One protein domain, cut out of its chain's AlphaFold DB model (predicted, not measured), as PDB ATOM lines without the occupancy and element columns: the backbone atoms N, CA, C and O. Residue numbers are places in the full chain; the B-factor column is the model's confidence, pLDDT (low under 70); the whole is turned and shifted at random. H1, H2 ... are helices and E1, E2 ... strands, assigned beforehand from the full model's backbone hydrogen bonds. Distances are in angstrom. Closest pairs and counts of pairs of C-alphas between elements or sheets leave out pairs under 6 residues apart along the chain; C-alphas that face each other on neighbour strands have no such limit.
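What this domain is: This is residues 2 to 115 of the 273 residues of an uncharacterized protein of Paramecium tetraurelia (UniProt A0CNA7). The helix H3 runs through the middle, with H1 packed on one of its sides and a nearly right-angled pair of helices, H4 and H5, on another. At the start of H3 stands a hairpin of two strands, E1 and E2, and the helix H6 packs along E2; the short helices H2 and H7 lie farther out. The printed part has 114 residues, with seven named helices and two named strands in the order H1 H2 H3 H4 H5 H6 E1 E2 H7; the sheet E1 - E2 is antiparallel and the class is mostly helix. The whole is compact, with a radius of gyration of the C-alphas of 13.1 A, and rounded, spanning 38 by 29 by 29 A.

How they stand to each other: H1, residues 2 to 10, touches H3, residues 31 to 43, at a steep tilt of 41 degrees, opposite ways; their closest C-alphas, of Leu 2 and Glu 39, are 6.6 A apart. H2, residues 14 to 21, is close to H3 but not clearly touching, at 7.9 A between the C-alphas of Glu 17 and Tyr 32. H4, residues 48 to 55, only just touches H3, with 3 pairs of C-alphas within 8 A, the closest those of Leu 36 and Leu 54 at 7.3 A; H3 does so with residues 36 to 40 alone. H3 and H4 form a helical hairpin, at a shallow tilt of 31 degrees. H5, residues 63 to 72, touches H4, with the C-alphas of Phe 51 and Pro 63 closest at 4.7 A, and their tilt of 73 degrees is only just about perpendicular. Of these three touching pairs of helices one is at a shallow tilt, and the helix packing is only just mostly crossed. H6, residues 79 to 92, is near H1 and comes to 6.4 A from E2, residues 104 to 109, at the C-alphas of Asp 81 and Leu 105. E1, residues 96 to 101, and E2 form a hairpin at 154 degrees, with N 99 and O 106 within hydrogen-bond range at 2.8 A. The closest C-alphas of H3 and E1, of Leu 31 and Gly 96, are 5.1 A apart. H7, residues 110 to 115, is close to H2 but not clearly touching, at 7.5 A between the C-alphas of Ile 20 and Ile 110. Every O i to N i+4 pair is within hydrogen-bond range in H1, H2, H4, H5 and H6, against 8 of 9 in H3 and 0 of 2 in H7, where 1 of 3 O i to N i+3 pairs is.

Where its parts are: H1 begins at C-alpha 2, (162.193, 211.834, 161.317). H3 is 18.1 A long, from C-alpha 31 at (176.731, 210.475, 157.770), and H6 is 19.8 A long. E1 measures 15.7 A and E2 16.6 A. H7 ends at C-alpha 115, (190.252, 209.605, 144.415).

The domain as a whole: The two C-alphas farthest apart, of Lys 45 and Lys 115, are 38.9 A apart. The printed part has no cut, and no link is long. The mean pLDDT of the printed part is 81.9; residues 23 to 27, 101 to 104 and 111 to 115 are under 70.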
ATOM      1  N   LEU A   2     161.727 212.688 160.211       83.06
ATOM      2  CA  LEU A   2     162.193 211.834 161.317       83.06
ATOM      3  C   LEU A   2     161.973 210.329 161.069       83.06
ATOM      4  O   LEU A   2     162.890 209.543 161.256       83.06
ATOM      5  N   GLN A   3     160.797 209.926 160.574       86.69
ATOM      6  CA  GLN A   3     160.519 208.520 160.234       86.69
ATOM      7  C   GLN A   3     161.479 207.949 159.176       86.69
ATOM      8  O   GLN A   3     161.908 206.808 159.303       86.69
ATOM      9  N   PHE A   4     161.856 208.749 158.173       87.25
ATOM     10  CA  PHE A   4     162.818 208.335 157.149       87.25
ATOM     11  C   PHE A   4     164.215 208.151 157.750       87.25
ATOM     12  O   PHE A   4     164.857 207.142 157.494       87.25
ATOM     13  N   ILE A   5     164.657 209.081 158.605       86.75
ATOM     14  CA  ILE A   5     165.941 208.971 159.314       86.75
ATOM     15  C   ILE A   5     165.968 207.706 160.182       86.75
ATOM     16  O   ILE A   5     166.905 206.920 160.076       86.75
ATOM     17  N   LYS A   6     164.906 207.452 160.960       87.25
ATOM     18  CA  LYS A   6     164.768 206.236 161.781       87.25
ATOM     19  C   LYS A   6     164.851 204.957 160.952       87.25
ATOM     20  O   LYS A   6     165.533 204.016 161.345       87.25
ATOM     21  N   GLN A   7     164.184 204.935 159.800       89.00
ATOM     22  CA  GLN A   7     164.239 203.806 158.876       89.00
ATOM     23  C   GLN A   7     165.657 203.594 158.326       89.00
ATOM     24  O   GLN A   7     166.154 202.475 158.329       89.00
ATOM     25  N   GLN A   8     166.342 204.658 157.905       87.81
ATOM     26  CA  GLN A   8     167.706 204.544 157.379       87.81
ATOM     27  C   GLN A   8     168.710 204.084 158.442       87.81
ATOM     28  O   GLN A   8     169.599 203.292 158.134       87.81
ATOM     29  N   ILE A   9     168.546 204.524 159.694       87.25
ATOM     30  CA  ILE A   9     169.347 204.048 160.829       87.25
ATOM     31  C   ILE A   9     169.081 202.559 161.093       87.25
ATOM     32  O   ILE A   9     170.034 201.815 161.311       87.25
ATOM     33  N   SER A  10     167.822 202.099 161.050       85.94
ATOM     34  CA  SER A  10     167.489 200.689 161.324       85.94
ATOM     35  C   SER A  10     167.929 199.732 160.212       85.94
ATOM     36  O   SER A  10     168.314 198.598 160.488       85.94
ATOM     37  N   GLU A  11     167.923 200.190 158.959       85.50
ATOM     38  CA  GLU A  11     168.416 199.450 157.790       85.50
ATOM     39  C   GLU A  11     169.957 199.459 157.679       85.50
ATOM     40  O   GLU A  11     170.546 198.763 156.827       85.50
ATOM     41  N   HIS A  12     170.630 200.253 158.520       81.75
ATOM     42  CA  HIS A  12     172.081 200.295 158.605       81.75
ATOM     43  C   HIS A  12     172.603 199.127 159.442       81.75
ATOM     44  O   HIS A  12     172.283 198.972 160.616       81.75
ATOM     45  N   THR A  13     173.425 198.280 158.826       77.62
ATOM     46  CA  THR A  13     174.008 197.113 159.491       77.62
ATOM     47  C   THR A  13     175.435 197.411 159.936       77.62
ATOM     48  O   THR A  13     176.150 198.164 159.274       77.62
ATOM     49  N   GLN A  14     175.900 196.730 160.989       72.94
ATOM     50  CA  GLN A  14     177.297 196.824 161.444       72.94
ATOM     51  C   GLN A  14     178.314 196.510 160.332       72.94
ATOM     52  O   GLN A  14     179.443 196.992 160.356       72.94
ATOM     53  N   GLU A  15     177.944 195.686 159.348       72.75
ATOM     54  CA  GLU A  15     178.812 195.385 158.208       72.75
ATOM     55  C   GLU A  15     178.939 196.576 157.243       72.75
ATOM     56  O   GLU A  15     180.039 196.864 156.768       72.75
ATOM     57  N   LYS A  16     177.838 197.296 156.980       75.44
ATOM     58  CA  LYS A  16     177.859 198.544 156.199       75.44
ATOM     59  C   LYS A  16     178.667 199.616 156.928       75.44
ATOM     60  O   LYS A  16     179.499 200.273 156.309       75.44
ATOM     61  N   GLU A  17     178.494 199.719 158.240       74.44
ATOM     62  CA  GLU A  17     179.224 200.672 159.073       74.44
ATOM     63  C   GLU A  17     180.736 200.406 159.049       74.44
ATOM     64  O   GLU A  17     181.524 201.312 158.790       74.44
ATOM     65  N   LYS A  18     181.163 199.145 159.198       72.88
ATOM     66  CA  LYS A  18     182.584 198.766 159.079       72.88
ATOM     67  C   LYS A  18     183.179 199.139 157.717       72.88
ATOM     68  O   LYS A  18     184.318 199.601 157.664       72.88
ATOM     69  N   LYS A  19     182.422 198.961 156.627       72.25
ATOM     70  CA  LYS A  19     182.853 199.336 155.266       72.25
ATOM     71  C   LYS A  19     182.985 200.847 155.090       72.25
ATOM     72  O   LYS A  19     183.869 201.273 154.360       72.25
ATOM     73  N   ILE A  20     182.147 201.637 155.754       73.12
ATOM     74  CA  ILE A  20     182.215 203.103 155.767       73.12
ATOM     75  C   ILE A  20     183.431 203.568 156.573       73.12
ATOM     76  O   ILE A  20     184.280 204.302 156.074       73.12
ATOM     77  N   VAL A  21     183.549 203.076 157.805       70.25
ATOM     78  CA  VAL A  21     184.557 203.506 158.778       70.25
ATOM     79  C   VAL A  21     185.983 203.161 158.350       70.25
ATOM     80  O   VAL A  21     186.895 203.919 158.664       70.25
ATOM     81  N   GLN A  22     186.211 202.071 157.604       70.44
ATOM     82  CA  GLN A  22     187.569 201.710 157.159       70.44
ATOM     83  C   GLN A  22     188.237 202.788 156.286       70.44
ATOM     84  O   GLN A  22     189.459 202.791 156.144       70.44
ATOM     85  N   TYR A  23     187.441 203.667 155.675       66.12
ATOM     86  CA  TYR A  23     187.914 204.734 154.799       66.12
ATOM     87  C   TYR A  23     187.948 206.104 155.477       66.12
ATOM     88  O   TYR A  23     188.462 207.051 154.884       66.12
ATOM     89  N   LEU A  24     187.418 206.214 156.696       66.94
ATOM     90  CA  LEU A  24     187.352 207.461 157.445       66.94
ATOM     91  C   LEU A  24     188.584 207.624 158.333       66.94
ATOM     92  O   LEU A  24     189.017 206.698 159.023       66.94
ATOM     93  N   GLU A  25     189.140 208.831 158.349       67.12
ATOM     94  CA  GLU A  25     190.114 209.203 159.373       67.12
ATOM     95  C   GLU A  25     189.428 209.266 160.746       67.12
ATOM     96  O   GLU A  25     188.243 209.578 160.849       67.12
ATOM     97  N   GLN A  26     190.175 209.022 161.831       66.00
ATOM     98  CA  GLN A  26     189.617 209.032 163.195       66.00
ATOM     99  C   GLN A  26     188.917 210.347 163.561       66.00
ATOM    100  O   GLN A  26     188.027 210.344 164.404       66.00
ATOM    101  N   SER A  27     189.286 211.461 162.931       68.38
ATOM    102  CA  SER A  27     188.685 212.781 163.135       68.38
ATOM    103  C   SER A  27     187.391 213.005 162.338       68.38
ATOM    104  O   SER A  27     186.614 213.890 162.689       68.38
ATOM    105  N   GLN A  28     187.120 212.219 161.292       79.94
ATOM    106  CA  GLN A  28     185.964 212.410 160.414       79.94
ATOM    107  C   GLN A  28     184.701 211.774 161.001       79.94
ATOM    108  O   GLN A  28     184.777 210.748 161.675       79.94
ATOM    109  N   PHE A  29     183.549 212.398 160.759       85.75
ATOM    110  CA  PHE A  29     182.238 211.862 161.125       85.75
ATOM    111  C   PHE A  29     181.563 211.307 159.880       85.75
ATOM    112  O   PHE A  29     181.501 211.974 158.848       85.75
ATOM    113  N   SER A  30     181.069 210.082 159.978       89.25
ATOM    114  CA  SER A  30     180.216 209.498 158.952       89.25
ATOM    115  C   SER A  30     178.825 210.130 158.981       89.25
ATOM    116  O   SER A  30     178.340 210.580 160.021       89.25
ATOM    117  N   LEU A  31     178.132 210.075 157.844       90.31
ATOM    118  CA  LEU A  31     176.731 210.475 157.770       90.31
ATOM    119  C   LEU A  31     175.853 209.648 158.719       90.31
ATOM    120  O   LEU A  31     174.889 210.173 159.259       90.31
ATOM    121  N   TYR A  32     176.192 208.379 158.968       90.56
ATOM    122  CA  TYR A  32     175.495 207.558 159.959       90.56
ATOM    123  C   TYR A  32     175.592 208.155 161.372       90.56
ATOM    124  O   TYR A  32     174.569 208.340 162.029       90.56
ATOM    125  N   GLU A  33     176.795 208.527 161.814       91.12
ATOM    126  CA  GLU A  33     177.007 209.158 163.125       91.12
ATOM    127  C   GLU A  33     176.286 210.510 163.230       91.12
ATOM    128  O   GLU A  33     175.661 210.804 164.251       91.12
ATOM    129  N   ASP A  34     176.305 211.308 162.160       91.75
ATOM    130  CA  ASP A  34     175.564 212.570 162.097       91.75
ATOM    131  C   ASP A  34     174.037 212.345 162.164       91.75
ATOM    132  O   ASP A  34     173.324 213.101 162.833       91.75
ATOM    133  N   LEU A  35     173.521 211.285 161.528       92.12
ATOM    134  CA  LEU A  35     172.102 210.918 161.583       92.12
ATOM    135  C   LEU A  35     171.662 210.465 162.975       92.12
ATOM    136  O   LEU A  35     170.541 210.780 163.373       92.12
ATOM    137  N   LEU A  36     172.523 209.776 163.728       92.06
ATOM    138  CA  LEU A  36     172.228 209.405 165.112       92.06
ATOM    139  C   LEU A  36     172.037 210.646 166.001       92.06
ATOM    140  O   LEU A  36     171.118 210.690 166.817       92.06
ATOM    141  N   ILE A  37     172.863 211.684 165.816       91.94
ATOM    142  CA  ILE A  37     172.703 212.968 166.521       91.94
ATOM    143  C   ILE A  37     171.407 213.664 166.069       91.94
ATOM    144  O   ILE A  37     170.641 214.158 166.902       91.94
ATOM    145  N   LEU A  38     171.149 213.691 164.756       91.94
ATOM    146  CA  LEU A  38     169.951 214.293 164.163       91.94
ATOM    147  C   LEU A  38     168.652 213.640 164.644       91.94
ATOM    148  O   LEU A  38     167.681 214.350 164.897       91.94
ATOM    149  N   GLU A  39     168.615 212.313 164.774       92.38
ATOM    150  CA  GLU A  39     167.437 211.582 165.244       92.38
ATOM    151  C   GLU A  39     167.001 212.072 166.629       92.38
ATOM    152  O   GLU A  39     165.825 212.384 166.826       92.38
ATOM    153  N   ILE A  40     167.952 212.192 167.561       90.38
ATOM    154  CA  ILE A  40     167.682 212.678 168.919       90.38
ATOM    155  C   ILE A  40     167.254 214.144 168.866       90.38
ATOM    156  O   ILE A  40     166.243 214.499 169.460       90.38
ATOM    157  N   MET A  41     167.964 214.980 168.098       88.88
ATOM    158  CA  MET A  41     167.668 216.415 167.972       88.88
ATOM    159  C   MET A  41     166.253 216.696 167.473       88.88
ATOM    160  O   MET A  41     165.611 217.641 167.926       88.88
ATOM    161  N   LEU A  42     165.778 215.893 166.525       86.19
ATOM    162  CA  LEU A  42     164.447 216.036 165.945       86.19
ATOM    163  C   LEU A  42     163.340 215.457 166.838       86.19
ATOM    164  O   LEU A  42     162.168 215.743 166.598       86.19
ATOM    165  N   ASN A  43     163.689 214.631 167.826       86.12
ATOM    166  CA  ASN A  43     162.740 213.980 168.723       86.12
ATOM    167  C   ASN A  43     162.619 214.705 170.072       86.12
ATOM    168  O   ASN A  43     161.517 214.821 170.604       86.12
ATOM    169  N   GLU A  44     163.730 215.197 170.626       86.38
ATOM    170  CA  GLU A  44     163.784 215.821 171.949       86.38
ATOM    171  C   GLU A  44     164.986 216.768 172.134       86.38
ATOM    172  O   GLU A  44     165.867 216.903 171.283       86.38
ATOM    173  N   LYS A  45     165.034 217.454 173.284       82.00
ATOM    174  CA  LYS A  45     166.143 218.352 173.638       82.00
ATOM    175  C   LYS A  45     167.391 217.528 173.982       82.00
ATOM    176  O   LYS A  45     167.360 216.727 174.913       82.00
ATOM    177  N   LEU A  46     168.508 217.753 173.278       84.31
ATOM    178  CA  LEU A  46     169.759 217.050 173.581       84.31
ATOM    179  C   LEU A  46     170.307 217.401 174.969       84.31
ATOM    180  O   LEU A  46     170.408 218.572 175.338       84.31
ATOM    181  N   THR A  47     170.742 216.372 175.691       83.81
ATOM    182  CA  THR A  47     171.469 216.456 176.960       83.81
ATOM    183  C   THR A  47     172.831 215.773 176.819       83.81
ATOM    184  O   THR A  47     173.076 215.059 175.844       83.81
ATOM    185  N   TYR A  48     173.724 215.956 177.797       81.94
ATOM    186  CA  TYR A  48     175.029 215.284 177.772       81.94
ATOM    187  C   TYR A  48     174.909 213.749 177.778       81.94
ATOM    188  O   TYR A  48     175.640 213.071 177.061       81.94
ATOM    189  N   GLN A  49     173.920 213.213 178.503       83.25
ATOM    190  CA  GLN A  49     173.658 211.772 178.587       83.25
ATOM    191  C   GLN A  49     173.354 211.147 177.220       83.25
ATOM    192  O   GLN A  49     173.721 210.002 176.969       83.25
ATOM    193  N   HIS A  50     172.738 211.899 176.302       90.62
ATOM    194  CA  HIS A  50     172.529 211.417 174.939       90.62
ATOM    195  C   HIS A  50     173.860 211.179 174.215       90.62
ATOM    196  O   HIS A  50     173.996 210.171 173.529       90.62
ATOM    197  N   PHE A  51     174.877 212.029 174.401       90.06
ATOM    198  CA  PHE A  51     176.192 211.806 173.785       90.06
ATOM    199  C   PHE A  51     176.953 210.647 174.413       90.06
ATOM    200  O   PHE A  51     177.650 209.932 173.698       90.06
ATOM    201  N   GLU A  52     176.791 210.415 175.717       88.06
ATOM    202  CA  GLU A  52     177.325 209.216 176.368       88.06
ATOM    203  C   GLU A  52     176.737 207.956 175.723       88.06
ATOM    204  O   GLU A  52     177.483 207.071 175.307       88.06
ATOM    205  N   GLN A  53     175.418 207.907 175.524       90.56
ATOM    206  CA  GLN A  53     174.755 206.782 174.857       90.56
ATOM    207  C   GLN A  53     175.148 206.643 173.380       90.56
ATOM    208  O   GLN A  53     175.336 205.526 172.895       90.56
ATOM    209  N   LEU A  54     175.281 207.758 172.660       91.69
ATOM    210  CA  LEU A  54     175.713 207.762 171.263       91.69
ATOM    211  C   LEU A  54     177.158 207.290 171.107       91.69
ATOM    212  O   LEU A  54     177.444 206.545 170.177       91.69
ATOM    213  N   SER A  55     178.054 207.644 172.032       90.31
ATOM    214  CA  SER A  55     179.461 207.220 171.988       90.31
ATOM    215  C   SER A  55     179.632 205.697 171.999       90.31
ATOM    216  O   SER A  55     180.590 205.179 171.434       90.31
ATOM    217  N   LEU A  56     178.664 204.968 172.568       88.12
ATOM    218  CA  LEU A  56     178.633 203.502 172.561       88.12
ATOM    219  C   LEU A  56     178.247 202.915 171.195       88.12
ATOM    220  O   LEU A  56     178.523 201.746 170.933       88.12
ATOM    221  N   LYS A  57     177.574 203.704 170.351       86.31
ATOM    222  CA  LYS A  57     177.124 203.318 169.007       86.31
ATOM    223  C   LYS A  57     178.073 203.808 167.913       86.31
ATOM    224  O   LYS A  57     178.157 203.160 166.882       86.31
ATOM    225  N   CYS A  58     178.771 204.923 168.131       84.94
ATOM    226  CA  CYS A  58     179.669 205.539 167.154       84.94
ATOM    227  C   CYS A  58     181.076 204.915 167.169       84.94
ATOM    228  O   CYS A  58     181.549 204.393 168.184       84.94
ATOM    229  N   HIS A  59     181.810 205.021 166.058       78.69
ATOM    230  CA  HIS A  59     183.139 204.425 165.967       78.69
ATOM    231  C   HIS A  59     184.220 205.338 166.554       78.69
ATOM    232  O   HIS A  59     184.657 206.295 165.919       78.69
ATOM    233  N   LYS A  60     184.734 204.980 167.739       80.62
ATOM    234  CA  LYS A  60     185.856 205.680 168.404       80.62
ATOM    235  C   LYS A  60     185.597 207.180 168.623       80.62
ATOM    236  O   LYS A  60     186.550 207.953 168.640       80.62
ATOM    237  N   LYS A  61     184.334 207.582 168.792       84.06
ATOM    238  CA  LYS A  61     183.959 208.963 169.116       84.06
ATOM    239  C   LYS A  61     183.663 209.093 170.592       84.06
ATOM    240  O   LYS A  61     182.819 208.381 171.130       84.06
ATOM    241  N   THR A  62     184.343 210.025 171.234       84.06
ATOM    242  CA  THR A  62     184.050 210.413 172.610       84.06
ATOM    243  C   THR A  62     182.753 211.233 172.676       84.06
ATOM    244  O   THR A  62     182.361 211.863 171.685       84.06
ATOM    245  N   PRO A  63     182.078 211.271 173.840       84.75
ATOM    246  CA  PRO A  63     180.905 212.123 174.034       84.75
ATOM    247  C   PRO A  63     181.186 213.598 173.714       84.75
ATOM    248  O   PRO A  63     180.355 214.268 173.104       84.75
ATOM    249  N   ASP A  64     182.378 214.093 174.056       78.75
ATOM    250  CA  ASP A  64     182.772 215.482 173.815       78.75
ATOM    251  C   ASP A  64     182.974 215.788 172.326       78.75
ATOM    252  O   ASP A  64     182.555 216.844 171.849       78.75
ATOM    253  N   GLU A  65     183.541 214.855 171.557       84.94
ATOM    254  CA  GLU A  65     183.652 214.990 170.099       84.94
ATOM    255  C   GLU A  65     182.272 215.048 169.433       84.94
ATOM    256  O   GLU A  65     182.037 215.896 168.570       84.94
ATOM    257  N   LEU A  66     181.335 214.195 169.859       87.25
ATOM    258  CA  LEU A  66     179.955 214.202 169.358       87.25
ATOM    259  C   LEU A  66     179.223 215.496 169.743       87.25
ATOM    260  O   LEU A  66     178.511 216.083 168.924       87.25
ATOM    261  N   LYS A  67     179.441 215.980 170.967       86.19
ATOM    262  CA  LYS A  67     178.909 217.255 171.456       86.19
ATOM    263  C   LYS A  67     179.419 218.425 170.611       86.19
ATOM    264  O   LYS A  67     178.626 219.255 170.164       86.19
ATOM    265  N   LEU A  68     180.725 218.483 170.352       83.50
ATOM    266  CA  LEU A  68     181.333 219.506 169.497       83.50
ATOM    267  C   LEU A  68     180.805 219.425 168.065       83.50
ATOM    268  O   LEU A  68     180.500 220.458 167.467       83.50
ATOM    269  N   ARG A  69     180.644 218.213 167.524       87.50
ATOM    270  CA  ARG A  69     180.048 217.996 166.202       87.50
ATOM    271  C   ARG A  69     178.620 218.532 166.131       87.50
ATOM    272  O   ARG A  69     178.283 219.237 165.177       87.50
ATOM    273  N   TYR A  70     177.815 218.270 167.159       89.19
ATOM    274  CA  TYR A  70     176.464 218.806 167.267       89.19
ATOM    275  C   TYR A  70     176.453 220.339 167.249       89.19
ATOM    276  O   TYR A  70     175.800 220.935 166.396       89.19
ATOM    277  N   ILE A  71     177.214 220.980 168.137       82.44
ATOM    278  CA  ILE A  71     177.272 222.445 168.263       82.44
ATOM    279  C   ILE A  71     177.736 223.102 166.959       82.44
ATOM    280  O   ILE A  71     177.160 224.091 166.502       82.44
ATOM    281  N   ASN A  72     178.817 222.582 166.378       81.56
ATOM    282  CA  ASN A  72     179.508 223.263 165.291       81.56
ATOM    283  C   ASN A  72     178.828 223.064 163.938       81.56
ATOM    284  O   ASN A  72     178.923 223.967 163.105       81.56
ATOM    285  N   CYS A  73     178.154 221.925 163.750       84.75
ATOM    286  CA  CYS A  73     177.590 221.493 162.474       84.75
ATOM    287  C   CYS A  73     176.082 221.222 162.580       84.75
ATOM    288  O   CYS A  73     175.284 221.962 162.015       84.75
ATOM    289  N   ILE A  74     175.675 220.190 163.328       88.38
ATOM    290  CA  ILE A  74     174.307 219.640 163.252       88.38
ATOM    291  C   ILE A  74     173.235 220.619 163.749       88.38
ATOM    292  O   ILE A  74     172.186 220.754 163.127       88.38
ATOM    293  N   LYS A  75     173.509 221.364 164.826       86.50
ATOM    294  CA  LYS A  75     172.584 222.351 165.411       86.50
ATOM    295  C   LYS A  75     172.259 223.505 164.452       86.50
ATOM    296  O   LYS A  75     171.242 224.166 164.626       86.50
ATOM    297  N   LYS A  76     173.122 223.762 163.461       85.19
ATOM    298  CA  LYS A  76     172.999 224.873 162.502       85.19
ATOM    299  C   LYS A  76     172.322 224.469 161.191       85.19
ATOM    300  O   LYS A  76     172.219 225.299 160.293       85.19
ATOM    301  N   LEU A  77     171.910 223.208 161.063       86.12
ATOM    302  CA  LEU A  77     171.257 222.714 159.859       86.12
ATOM    303  C   LEU A  77     169.883 223.360 159.696       86.12
ATOM    304  O   LEU A  77     169.057 223.365 160.611       86.12
ATOM    305  N   THR A  78     169.645 223.891 158.505       86.12
ATOM    306  CA  THR A  78     168.362 224.451 158.087       86.12
ATOM    307  C   THR A  78     167.457 223.372 157.491       86.12
ATOM    308  O   THR A  78     167.876 222.247 157.221       86.12
ATOM    309  N   GLU A  79     166.189 223.707 157.244       85.38
ATOM    310  CA  GLU A  79     165.267 222.788 156.568       85.38
ATOM    311  C   GLU A  79     165.749 222.413 155.154       85.38
ATOM    312  O   GLU A  79     165.565 221.277 154.719       85.38
ATOM    313  N   GLU A  80     166.395 223.348 154.455       87.00
ATOM    314  CA  GLU A  80     166.964 223.114 153.125       87.00
ATOM    315  C   GLU A  80     168.154 222.150 153.189       87.00
ATOM    316  O   GLU A  80     168.217 221.193 152.420       87.00
ATOM    317  N   ASP A  81     169.034 222.320 154.178       87.88
ATOM    318  CA  ASP A  81     170.149 221.397 154.419       87.88
ATOM    319  C   ASP A  81     169.639 219.972 154.683       87.88
ATOM    320  O   ASP A  81     170.163 218.993 154.151       87.88
ATOM    321  N   LEU A  82     168.561 219.839 155.460       88.00
ATOM    322  CA  LEU A  82     167.937 218.545 155.735       88.00
ATOM    323  C   LEU A  82     167.337 217.909 154.471       88.00
ATOM    324  O   LEU A  82     167.408 216.687 154.316       88.00
ATOM    325  N   LYS A  83     166.769 218.702 153.550       87.44
ATOM    326  CA  LYS A  83     166.290 218.201 152.247       87.44
ATOM    327  C   LYS A  83     167.447 217.668 151.407       87.44
ATOM    328  O   LYS A  83     167.337 216.548 150.909       87.44
ATOM    329  N   GLN A  84     168.559 218.399 151.339       88.56
ATOM    330  CA  GLN A  84     169.768 217.963 150.633       88.56
ATOM    331  C   GLN A  84     170.344 216.670 151.224       88.56
ATOM    332  O   GLN A  84     170.691 215.755 150.479       88.56
ATOM    333  N   ILE A  85     170.380 216.544 152.556       89.88
ATOM    334  CA  ILE A  85     170.809 215.311 153.236       89.88
ATOM    335  C   ILE A  85     169.923 214.131 152.835       89.88
ATOM    336  O   ILE A  85     170.423 213.069 152.472       89.88
ATOM    337  N   ILE A  86     168.603 214.304 152.866       89.94
ATOM    338  CA  ILE A  86     167.661 213.238 152.506       89.94
ATOM    339  C   ILE A  86     167.802 212.850 151.035       89.94
ATOM    340  O   ILE A  86     167.775 211.662 150.712       89.94
ATOM    341  N   GLU A  87     167.932 213.827 150.140       90.00
ATOM    342  CA  GLU A  87     168.137 213.581 148.714       90.00
ATOM    343  C   GLU A  87     169.444 212.826 148.458       90.00
ATOM    344  O   GLU A  87     169.451 211.829 147.731       90.00
ATOM    345  N   PHE A  88     170.527 213.215 149.135       90.19
ATOM    346  CA  PHE A  88     171.786 212.486 149.078       90.19
ATOM    347  C   PHE A  88     171.616 211.035 149.533       90.19
ATOM    348  O   PHE A  88     172.054 210.129 148.823       90.19
ATOM    349  N   ILE A  89     170.946 210.796 150.667       89.81
ATOM    350  CA  ILE A  89     170.740 209.444 151.207       89.81
ATOM    351  C   ILE A  89     169.934 208.574 150.241       89.81
ATOM    352  O   ILE A  89     170.275 207.412 150.036       89.81
ATOM    353  N   LYS A  90     168.901 209.125 149.595       86.56
ATOM    354  CA  LYS A  90     168.115 208.387 148.592       86.56
ATOM    355  C   LYS A  90     168.963 207.927 147.406       86.56
ATOM    356  O   LYS A  90     168.737 206.837 146.891       86.56
ATOM    357  N   ASN A  91     169.932 208.742 146.995       86.44
ATOM    358  CA  ASN A  91     170.752 208.484 145.812       86.44
ATOM    359  C   ASN A  91     172.027 207.680 146.121       86.44
ATOM    360  O   ASN A  91     172.517 206.943 145.268       86.44
ATOM    361  N   ASN A  92     172.587 207.829 147.323       83.56
ATOM    362  CA  ASN A  92     173.923 207.333 147.673       83.56
ATOM    363  C   ASN A  92     173.972 206.493 148.956       83.56
ATOM    364  O   ASN A  92     175.041 205.989 149.303       83.56
ATOM    365  N   GLY A  93     172.853 206.327 149.661       85.38
ATOM    366  CA  GLY A  93     172.824 205.703 150.980       85.38
ATOM    367  C   GLY A  93     173.574 206.526 152.034       85.38
ATOM    368  O   GLY A  93     173.723 207.741 151.917       85.38
ATOM    369  N   LEU A  94     174.060 205.853 153.080       86.06
ATOM    370  CA  LEU A  94     174.749 206.494 154.212       86.06
ATOM    371  C   LEU A  94     176.267 206.659 154.014       86.06
ATOM    372  O   LEU A  94     176.972 207.033 154.945       86.06
ATOM    373  N   GLU A  95     176.785 206.399 152.812       83.25
ATOM    374  CA  GLU A  95     178.219 206.476 152.482       83.25
ATOM    375  C   GLU A  95     178.690 207.921 152.221       83.25
ATOM    376  O   GLU A  95     179.338 208.217 151.212       83.25
ATOM    377  N   GLY A  96     178.334 208.840 153.118       84.56
ATOM    378  CA  GLY A  96     178.638 210.265 153.001       84.56
ATOM    379  C   GLY A  96     179.361 210.833 154.217       84.56
ATOM    380  O   GLY A  96     179.368 210.231 155.291       84.56
ATOM    381  N   ILE A  97     179.936 212.019 154.039       86.06
ATOM    382  CA  ILE A  97     180.458 212.880 155.104       86.06
ATOM    383  C   ILE A  97     179.806 214.249 154.946       86.06
ATOM    384  O   ILE A  97     179.740 214.778 153.832       86.06
ATOM    385  N   LEU A  98     179.348 214.825 156.058       85.00
ATOM    386  CA  LEU A  98     178.883 216.207 156.091       85.00
ATOM    387  C   LEU A  98     180.052 217.152 156.397       85.00
ATOM    388  O   LEU A  98     180.736 217.022 157.418       85.00
ATOM    389  N   PHE A  99     180.239 218.151 155.546       81.00
ATOM    390  CA  PHE A  99     181.159 219.260 155.758       81.00
ATOM    391  C   PHE A  99     180.360 220.538 155.932       81.00
ATOM    392  O   PHE A  99     179.481 220.840 155.135       81.00
ATOM    393  N   TYR A 100     180.672 221.298 156.974       70.69
ATOM    394  CA  TYR A 100     180.093 222.619 157.168       70.69
ATOM    395  C   TYR A 100     181.199 223.640 156.938       70.69
ATOM    396  O   TYR A 100     182.134 223.734 157.738       70.69
ATOM    397  N   ASP A 101     181.137 224.347 155.812       67.44
ATOM    398  CA  ASP A 101     182.105 225.377 155.450       67.44
ATOM    399  C   ASP A 101     181.480 226.782 155.533       67.44
ATOM    400  O   ASP A 101     180.337 226.966 155.951       67.44
ATOM    401  N   LYS A 102     182.244 227.815 155.162       64.88
ATOM    402  CA  LYS A 102     181.753 229.206 155.162       64.88
ATOM    403  C   LYS A 102     180.655 229.468 154.116       64.88
ATOM    404  O   LYS A 102     180.063 230.542 154.142       64.88
ATOM    405  N   LYS A 103     180.442 228.546 153.173       64.50
ATOM    406  CA  LYS A 103     179.458 228.623 152.087       64.50
ATOM    407  C   LYS A 103     178.203 227.789 152.372       64.50
ATOM    408  O   LYS A 103     177.205 228.009 151.696       64.50
ATOM    409  N   GLY A 104     178.232 226.895 153.360       67.44
ATOM    410  CA  GLY A 104     177.077 226.129 153.830       67.44
ATOM    411  C   GLY A 104     177.397 224.654 154.061       67.44
ATOM    412  O   GLY A 104     178.556 224.266 154.231       67.44
ATOM    413  N   LEU A 105     176.351 223.826 154.082       80.31
ATOM    414  CA  LEU A 105     176.498 222.377 154.129       80.31
ATOM    415  C   LEU A 105     176.987 221.849 152.771       80.31
ATOM    416  O   LEU A 105     176.440 222.177 151.722       80.31
ATOM    417  N   GLN A 106     177.989 220.979 152.799       82.19
ATOM    418  CA  GLN A 106     178.408 220.150 151.674       82.19
ATOM    419  C   GLN A 106     178.342 218.682 152.081       82.19
ATOM    420  O   GLN A 106     178.696 218.318 153.203       82.19
ATOM    421  N   ILE A 107     177.895 217.833 151.158       83.88
ATOM    422  CA  ILE A 107     177.800 216.387 151.366       83.88
ATOM    423  C   ILE A 107     178.671 215.711 150.321       83.88
ATOM    424  O   ILE A 107     178.424 215.844 149.122       83.88
ATOM    425  N   CYS A 108     179.693 214.992 150.770       80.81
ATOM    426  CA  CYS A 108     180.616 214.299 149.879       80.81
ATOM    427  C   CYS A 108     180.489 212.794 150.065       80.81
ATOM    428  O   CYS A 108     180.382 212.305 151.192       80.81
ATOM    429  N   LYS A 109     180.542 212.045 148.961       80.00
ATOM    430  CA  LYS A 109     180.600 210.586 149.017       80.00
ATOM    431  C   LYS A 109     181.993 210.154 149.462       80.00
ATOM    432  O   LYS A 109     182.992 210.625 148.920       80.00
ATOM    433  N   ILE A 110     182.068 209.207 150.391       71.38
ATOM    434  CA  ILE A 110     183.345 208.741 150.966       71.38
ATOM    435  C   ILE A 110     184.301 208.221 149.876       71.38
ATOM    436  O   ILE A 110     185.509 208.435 149.936       71.38
ATOM    437  N   ASN A 111     183.762 207.623 148.809       62.75
ATOM    438  CA  ASN A 111     184.554 207.119 147.682       62.75
ATOM    439  C   ASN A 111     185.173 208.214 146.780       62.75
ATOM    440  O   ASN A 111     186.121 207.917 146.049       62.75
ATOM    441  N   GLU A 112     184.698 209.463 146.821       56.72
ATOM    442  CA  GLU A 112     185.255 210.573 146.026       56.72
ATOM    443  C   GLU A 112     186.453 211.251 146.715       56.72
ATOM    444  O   GLU A 112     187.414 211.630 146.039       56.72
ATOM    445  N   GLU A 113     186.500 211.287 148.055       50.97
ATOM    446  CA  GLU A 113     187.687 211.751 148.796       50.97
ATOM    447  C   GLU A 113     188.912 210.842 148.580       50.97
ATOM    448  O   GLU A 113     190.052 211.317 148.540       50.97
ATOM    449  N   ILE A 114     188.693 209.537 148.368       50.97
ATOM    450  CA  ILE A 114     189.759 208.553 148.112       50.97
ATOM    451  C   ILE A 114     190.426 208.789 146.745       50.97
ATOM    452  O   ILE A 114     191.635 208.574 146.616       50.97
ATOM    453  N   LYS A 115     189.679 209.243 145.726       45.53
ATOM    454  CA  LYS A 115     190.252 209.605 144.415       45.53
ATOM    455  C   LYS A 115     191.077 210.890 144.514       45.53
ATOM    456  O   LYS A 115     192.242 210.885 144.124       45.53
TER     457      LYS A 115